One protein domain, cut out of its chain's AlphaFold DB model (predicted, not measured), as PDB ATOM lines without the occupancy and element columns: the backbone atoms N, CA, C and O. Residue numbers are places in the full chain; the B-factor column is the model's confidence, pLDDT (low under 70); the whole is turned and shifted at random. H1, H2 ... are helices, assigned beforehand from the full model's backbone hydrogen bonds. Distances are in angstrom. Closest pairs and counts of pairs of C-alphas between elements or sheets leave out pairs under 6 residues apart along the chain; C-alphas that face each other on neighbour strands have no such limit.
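AT A GLANCE: This is residues 201 to 249 and 271 to 275 of the 582 residues of an uncharacterized protein of Puccinia graminis f. sp. tritici (UniProt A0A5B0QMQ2). Two helices, H2 and H3, fold back side by side as a helical hairpin, and a third, short helix, H1, stands crosswise beside it, close to the first turns of H2 and to residues 235 to 239 of H3. The contact of H1 with H3 is thin, and the long axis of the whole runs from the link between H2 and H3 to the separate last piece, residues 271 to 275. The printed part has 54 residues, with three named helices in the order H1, H2, H3 along the chain and no named strand; the class is all helix. The whole is only just loose, close to compact, with a radius of gyration of the C-alphas of 12.3 A, and its elongated outline spans 39 by 23 by 15 A.

IN THESE COORDINATES: The printed part begins at Gln 201, with its C-alpha at (43.098, 2.778, 17.672), and residues 201 to 205 lead to the first helix. H1 is residues 206 to 213, 10.4 A from first to last C-alpha, and begins at C-alpha 206 at (35.486, 15.144, 17.778). After one residue, Asn 214, H2 follows as residues 215 to 222, 10.6 A long. H3, residues 228 to 241, is the longest helix at 20.1 A, and its last C-alpha is at (27.570, 24.452, 12.919).

HOW THE PARTS SIT: H1 and H2 touch only at the corner by their tight link, where the C-alphas of Gln 211 and Ala 217 are the closest, 5.4 A apart. Their lines are about perpendicular, at 87 degrees. H2 and H3, joined by a tight link of 5 residues, form a hairpin and run opposite ways at a shallow tilt of 14 degrees. They touch, with the C-alphas of Ala 217 and Leu 235 closest at 5.8 A. H3 only just touches H1, with 3 pairs of C-alphas within 8 A and with residues 235 to 239 alone. The closest C-alphas of these two are those of Phe 210 and Tyr 239, 7.1 A apart, and their lines are about perpendicular, at 79 degrees. In H1, H2 and H3 every O i to N i+4 pair is within hydrogen-bond range.

THE WHOLE: The two C-alphas farthest apart are those of Glu 225 and Lys 275, at 39.7 A. Residues 250 to 270 are cut out and not printed, and C-alphas 249 and 271 are 18.4 A apart across the cut. Neither of the links between the helices is long. The mean pLDDT of the printed part is 72.4, and 18 residues are under 70: residues 201 to 206, 243 to 249 and 271 to 275.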
ATOM      1  N   GLN A 201      43.438   1.385  17.387       56.66
ATOM      2  CA  GLN A 201      43.098   2.778  17.672       56.66
ATOM      3  C   GLN A 201      42.383   3.372  16.474       56.66
ATOM      4  O   GLN A 201      43.001   3.882  15.544       56.66
ATOM      5  N   GLN A 202      41.061   3.319  16.498       46.12
ATOM      6  CA  GLN A 202      40.319   4.383  15.848       46.12
ATOM      7  C   GLN A 202      40.306   5.537  16.847       46.12
ATOM      8  O   GLN A 202      39.743   5.407  17.933       46.12
ATOM      9  N   LYS A 203      40.964   6.654  16.512       46.16
ATOM     10  CA  LYS A 203      40.671   7.920  17.188       46.16
ATOM     11  C   LYS A 203      39.164   8.134  17.041       46.16
ATOM     12  O   LYS A 203      38.687   8.301  15.923       46.16
ATOM     13  N   GLN A 204      38.433   8.168  18.149       53.03
ATOM     14  CA  GLN A 204      37.143   8.847  18.171       53.03
ATOM     15  C   GLN A 204      37.474  10.337  18.040       53.03
ATOM     16  O   GLN A 204      37.755  11.005  19.036       53.03
ATOM     17  N   SER A 205      37.597  10.832  16.805       61.69
ATOM     18  CA  SER A 205      37.738  12.274  16.585       61.69
ATOM     19  C   SER A 205      36.520  12.993  17.174       61.69
ATOM     20  O   SER A 205      35.487  12.372  17.433       61.69
ATOM     21  N   SER A 206      36.628  14.299  17.396       69.75
ATOM     22  CA  SER A 206      35.486  15.144  17.778       69.75
ATOM     23  C   SER A 206      34.270  14.900  16.878       69.75
ATOM     24  O   SER A 206      33.156  14.864  17.380       69.75
ATOM     25  N   TRP A 207      34.495  14.598  15.596       76.31
ATOM     26  CA  TRP A 207      33.481  14.112  14.658       76.31
ATOM     27  C   TRP A 207      32.784  12.819  15.111       76.31
ATOM     28  O   TRP A 207      31.564  12.788  15.199       76.31
ATOM     29  N   HIS A 208      33.522  11.765  15.464       75.06
ATOM     30  CA  HIS A 208      32.906  10.510  15.917       75.06
ATOM     31  C   HIS A 208      32.189  10.667  17.270       75.06
ATOM     32  O   HIS A 208      31.159  10.039  17.508       75.06
ATOM     33  N   LYS A 209      32.698  11.542  18.154       78.31
ATOM     34  CA  LYS A 209      31.996  11.911  19.394       78.31
ATOM     35  C   LYS A 209      30.703  12.664  19.087       78.31
ATOM     36  O   LYS A 209      29.668  12.315  19.636       78.31
ATOM     37  N   PHE A 210      30.748  13.647  18.195       81.69
ATOM     38  CA  PHE A 210      29.581  14.402  17.756       81.69
ATOM     39  C   PHE A 210      28.514  13.486  17.154       81.69
ATOM     40  O   PHE A 210      27.370  13.525  17.593       81.69
ATOM     41  N   GLN A 211      28.910  12.585  16.248       77.00
ATOM     42  CA  GLN A 211      28.007  11.600  15.656       77.00
ATOM     43  C   GLN A 211      27.280  10.774  16.713       77.00
ATOM     44  O   GLN A 211      26.131  10.432  16.499       77.00
ATOM     45  N   LYS A 212      27.935  10.444  17.830       73.50
ATOM     46  CA  LYS A 212      27.414   9.550  18.870       73.50
ATOM     47  C   LYS A 212      26.529  10.241  19.914       73.50
ATOM     48  O   LYS A 212      25.636   9.594  20.443       73.50
ATOM     49  N   HIS A 213      26.796  11.509  20.229       76.94
ATOM     50  CA  HIS A 213      26.124  12.221  21.327       76.94
ATOM     51  C   HIS A 213      25.111  13.268  20.851       76.94
ATOM     52  O   HIS A 213      24.278  13.697  21.639       76.94
ATOM     53  N   ASN A 214      25.180  13.711  19.592       81.25
ATOM     54  CA  ASN A 214      24.213  14.656  19.045       81.25
ATOM     55  C   ASN A 214      22.998  13.891  18.487       81.25
ATOM     56  O   ASN A 214      23.131  13.116  17.540       81.25
ATOM     57  N   GLU A 215      21.826  14.118  19.081       83.12
ATOM     58  CA  GLU A 215      20.561  13.457  18.724       83.12
ATOM     59  C   GLU A 215      20.189  13.703  17.253       83.12
ATOM     60  O   GLU A 215      19.934  12.761  16.507       83.12
ATOM     61  N   SER A 216      20.327  14.943  16.778       82.50
ATOM     62  CA  SER A 216      20.091  15.293  15.373       82.50
ATOM     63  C   SER A 216      21.111  14.655  14.415       82.50
ATOM     64  O   SER A 216      20.769  14.302  13.290       82.50
ATOM     65  N   ALA A 217      22.363  14.442  14.836       81.94
ATOM     66  CA  ALA A 217      23.356  13.729  14.026       81.94
ATOM     67  C   ALA A 217      23.043  12.228  13.917       81.94
ATOM     68  O   ALA A 217      23.261  11.631  12.859       81.94
ATOM     69  N   GLN A 218      22.518  11.624  14.989       83.31
ATOM     70  CA  GLN A 218      22.057  10.234  15.006       83.31
ATOM     71  C   GLN A 218      20.844  10.038  14.093       83.31
ATOM     72  O   GLN A 218      20.839   9.108  13.288       83.31
ATOM     73  N   GLU A 219      19.862  10.940  14.142       84.94
ATOM     74  CA  GLU A 219      18.692  10.902  13.256       84.94
ATOM     75  C   GLU A 219      19.093  10.907  11.774       84.94
ATOM     76  O   GLU A 219      18.616  10.082  10.994       84.94
ATOM     77  N   ILE A 220      20.044  11.765  11.381       84.19
ATOM     78  CA  ILE A 220      20.530  11.806   9.992       84.19
ATOM     79  C   ILE A 220      21.337  10.540   9.652       84.19
ATOM     80  O   ILE A 220      21.241  10.028   8.535       84.19
ATOM     81  N   LEU A 221      22.118   9.995  10.592       82.38
ATOM     82  CA  LEU A 221      22.903   8.776  10.369       82.38
ATOM     83  C   LEU A 221      21.996   7.558  10.136       82.38
ATOM     84  O   LEU A 221      22.276   6.735   9.255       82.38
ATOM     85  N   HIS A 222      20.909   7.467  10.902       81.44
ATOM     86  CA  HIS A 222      19.950   6.367  10.875       81.44
ATOM     87  C   HIS A 222      18.850   6.520   9.819       81.44
ATOM     88  O   HIS A 222      18.124   5.558   9.573       81.44
ATOM     89  N   ASN A 223      18.766   7.664   9.134       85.44
ATOM     90  CA  ASN A 223      17.824   7.859   8.040       85.44
ATOM     91  C   ASN A 223      18.183   6.984   6.818       85.44
ATOM     92  O   ASN A 223      19.059   7.308   6.015       85.44
ATOM     93  N   THR A 224      17.489   5.856   6.658       80.38
ATOM     94  CA  THR A 224      17.700   4.916   5.545       80.38
ATOM     95  C   THR A 224      17.117   5.381   4.212       80.38
ATOM     96  O   THR A 224      17.377   4.739   3.197       80.38
ATOM     97  N   GLU A 225      16.356   6.476   4.190       83.25
ATOM     98  CA  GLU A 225      15.771   7.038   2.966       83.25
ATOM     99  C   GLU A 225      16.814   7.801   2.131       83.25
ATOM    100  O   GLU A 225      16.656   7.942   0.920       83.25
ATOM    101  N   LEU A 226      17.915   8.244   2.754       79.56
ATOM    102  CA  LEU A 226      19.004   8.967   2.095       79.56
ATOM    103  C   LEU A 226      20.225   8.075   1.824       79.56
ATOM    104  O   LEU A 226      20.668   7.274   2.659       79.56
ATOM    105  N   ASN A 227      20.854   8.285   0.664       84.56
ATOM    106  CA  ASN A 227      22.122   7.634   0.335       84.56
ATOM    107  C   ASN A 227      23.214   8.043   1.353       84.56
ATOM    108  O   ASN A 227      23.213   9.161   1.873       84.56
ATOM    109  N   ILE A 228      24.173   7.150   1.627       78.75
ATOM    110  CA  ILE A 228      25.283   7.348   2.574       78.75
ATOM    111  C   ILE A 228      26.027   8.674   2.337       78.75
ATOM    112  O   ILE A 228      26.388   9.356   3.291       78.75
ATOM    113  N   GLY A 229      26.199   9.085   1.073       76.94
ATOM    114  CA  GLY A 229      26.843  10.354   0.719       76.94
ATOM    115  C   GLY A 229      26.027  11.585   1.128       76.94
ATOM    116  O   GLY A 229      26.581  12.540   1.667       76.94
ATOM    117  N   GLN A 230      24.703  11.545   0.945       84.62
ATOM    118  CA  GLN A 230      23.795  12.630   1.341       84.62
ATOM    119  C   GLN A 230      23.703  12.746   2.863       84.62
ATOM    120  O   GLN A 230      23.778  13.852   3.394       84.62
ATOM    121  N   ARG A 231      23.643  11.604   3.564       84.75
ATOM    122  CA  ARG A 231      23.733  11.564   5.029       84.75
ATOM    123  C   ARG A 231      25.029  12.197   5.512       84.75
ATOM    124  O   ARG A 231      24.990  13.137   6.291       84.75
ATOM    125  N   ASN A 232      26.177  11.767   4.990       84.75
ATOM    126  CA  ASN A 232      27.469  12.315   5.405       84.75
ATOM    127  C   ASN A 232      27.593  13.823   5.129       84.75
ATOM    128  O   ASN A 232      28.159  14.541   5.950       84.75
ATOM    129  N   LYS A 233      27.024  14.318   4.021       87.06
ATOM    130  CA  LYS A 233      26.992  15.753   3.701       87.06
ATOM    131  C   LYS A 233      26.157  16.544   4.715       87.06
ATOM    132  O   LYS A 233      26.635  17.556   5.223       87.06
ATOM    133  N   ALA A 234      24.967  16.055   5.062       84.81
ATOM    134  CA  ALA A 234      24.100  16.677   6.065       84.81
ATOM    135  C   ALA A 234      24.701  16.608   7.484       84.81
ATOM    136  O   ALA A 234      24.717  17.613   8.194       84.81
ATOM    137  N   LEU A 235      25.303  15.474   7.873       85.31
ATOM    138  CA  LEU A 235      26.051  15.365   9.133       85.31
ATOM    139  C   LEU A 235      27.243  16.335   9.179       85.31
ATOM    140  O   LEU A 235      27.534  16.895  10.233       85.31
ATOM    141  N   SER A 236      27.941  16.532   8.053       82.56
ATOM    142  CA  SER A 236      29.098  17.433   7.962       82.56
ATOM    143  C   SER A 236      28.693  18.885   8.182       82.56
ATOM    144  O   SER A 236      29.329  19.598   8.956       82.56
ATOM    145  N   GLN A 237      27.580  19.302   7.577       87.50
ATOM    146  CA  GLN A 237      27.003  20.628   7.799       87.50
ATOM    147  C   GLN A 237      26.612  20.838   9.264       87.50
ATOM    148  O   GLN A 237      26.952  21.872   9.836       87.50
ATOM    149  N   LEU A 238      25.984  19.837   9.888       87.38
ATOM    150  CA  LEU A 238      25.586  19.909  11.293       87.38
ATOM    151  C   LEU A 238      26.799  19.998  12.235       87.38
ATOM    152  O   LEU A 238      26.781  20.756  13.197       87.38
ATOM    153  N   TYR A 239      27.884  19.280  11.935       84.62
ATOM    154  CA  TYR A 239      29.124  19.348  12.712       84.62
ATOM    155  C   TYR A 239      29.850  20.688  12.571       84.62
ATOM    156  O   TYR A 239      30.376  21.192  13.557       84.62
ATOM    157  N   LYS A 240      29.864  21.285  11.370       84.50
ATOM    158  CA  LYS A 240      30.451  22.619  11.136       84.50
ATOM    159  C   LYS A 240      29.706  23.725  11.892       84.50
ATOM    160  O   LYS A 240      30.304  24.746  12.208       84.50
ATOM    161  N   GLN A 241      28.418  23.522  12.167       81.62
ATOM    162  CA  GLN A 241      27.570  24.452  12.919       81.62
ATOM    163  C   GLN A 241      27.608  24.215  14.436       81.62
ATOM    164  O   GLN A 241      27.130  25.054  15.196       81.62
ATOM    165  N   ALA A 242      28.149  23.084  14.891       75.62
ATOM    166  CA  ALA A 242      28.195  22.741  16.302       75.62
ATOM    167  C   ALA A 242      29.447  23.338  16.969       75.62
ATOM    168  O   ALA A 242      30.568  23.149  16.496       75.62
ATOM    169  N   GLU A 243      29.276  24.051  18.088       63.25
ATOM    170  CA  GLU A 243      30.420  24.557  18.851       63.25
ATOM    171  C   GLU A 243      31.176  23.411  19.557       63.25
ATOM    172  O   GLU A 243      30.552  22.547  20.188       63.25
ATOM    173  N   PRO A 244      32.527  23.418  19.539       59.12
ATOM    174  CA  PRO A 244      33.377  22.325  20.032       59.12
ATOM    175  C   PRO A 244      33.219  22.000  21.528       59.12
ATOM    176  O   PRO A 244      33.736  20.987  22.005       59.12
ATOM    177  N   THR A 245      32.510  22.838  22.279       54.69
ATOM    178  CA  THR A 245      32.382  22.759  23.734       54.69
ATOM    179  C   THR A 245      31.323  21.745  24.196       54.69
ATOM    180  O   THR A 245      31.396  21.276  25.328       54.69
ATOM    181  N   SER A 246      30.372  21.333  23.341       54.41
ATOM    182  CA  SER A 246      29.178  20.590  23.797       54.41
ATOM    183  C   SER A 246      29.324  19.057  23.903       54.41
ATOM    184  O   SER A 246      28.488  18.414  24.529       54.41
ATOM    185  N   TYR A 247      30.360  18.446  23.318       56.41
ATOM    186  CA  TYR A 247      30.519  16.973  23.200       56.41
ATOM    187  C   TYR A 247      31.858  16.453  23.751       56.41
ATOM    188  O   TYR A 247      32.295  15.338  23.454       56.41
ATOM    189  N   ASN A 248      32.526  17.271  24.568       46.62
ATOM    190  CA  ASN A 248      33.747  16.908  25.288       46.62
ATOM    191  C   ASN A 248      33.497  16.445  26.733       46.62
ATOM    192  O   ASN A 248      34.463  16.210  27.459       46.62
ATOM    193  N   ASN A 249      32.238  16.256  27.144       48.28
ATOM    194  CA  ASN A 249      31.942  15.696  28.458       48.28
ATOM    195  C   ASN A 249      32.456  14.243  28.549       48.28
ATOM    196  O   ASN A 249      32.115  13.427  27.693       48.28
ATOM    197  N   GLY A 271      42.691   0.377  22.421       46.47
ATOM    198  CA  GLY A 271      41.950   1.629  22.229       46.47
ATOM    199  C   GLY A 271      42.746   2.890  22.560       46.47
ATOM    200  O   GLY A 271      42.406   3.973  22.085       46.47
ATOM    201  N   HIS A 272      43.836   2.775  23.328       46.12
ATOM    202  CA  HIS A 272      44.669   3.924  23.689       46.12
ATOM    203  C   HIS A 272      45.773   4.191  22.673       46.12
ATOM    204  O   HIS A 272      46.489   3.276  22.284       46.12
ATOM    205  N   ILE A 273      45.881   5.464  22.277       51.22
ATOM    206  CA  ILE A 273      46.689   6.027  21.185       51.22
ATOM    207  C   ILE A 273      48.179   5.614  21.250       51.22
ATOM    208  O   ILE A 273      48.838   5.780  22.270       51.22
ATOM    209  N   PHE A 274      48.734   5.177  20.120       46.88
ATOM    210  CA  PHE A 274      50.140   5.072  19.800       46.88
ATOM    211  C   PHE A 274      50.443   6.455  19.283       46.88
ATOM    212  O   PHE A 274      50.052   6.860  18.187       46.88
ATOM    213  N   LYS A 275      51.073   7.224  20.152       57.06
ATOM    214  CA  LYS A 275      51.739   8.449  19.759       57.06
ATOM    215  C   LYS A 275      52.814   8.037  18.742       57.06
ATOM    216  O   LYS A 275      53.327   6.918  18.820       57.06
TER     217      LYS A 275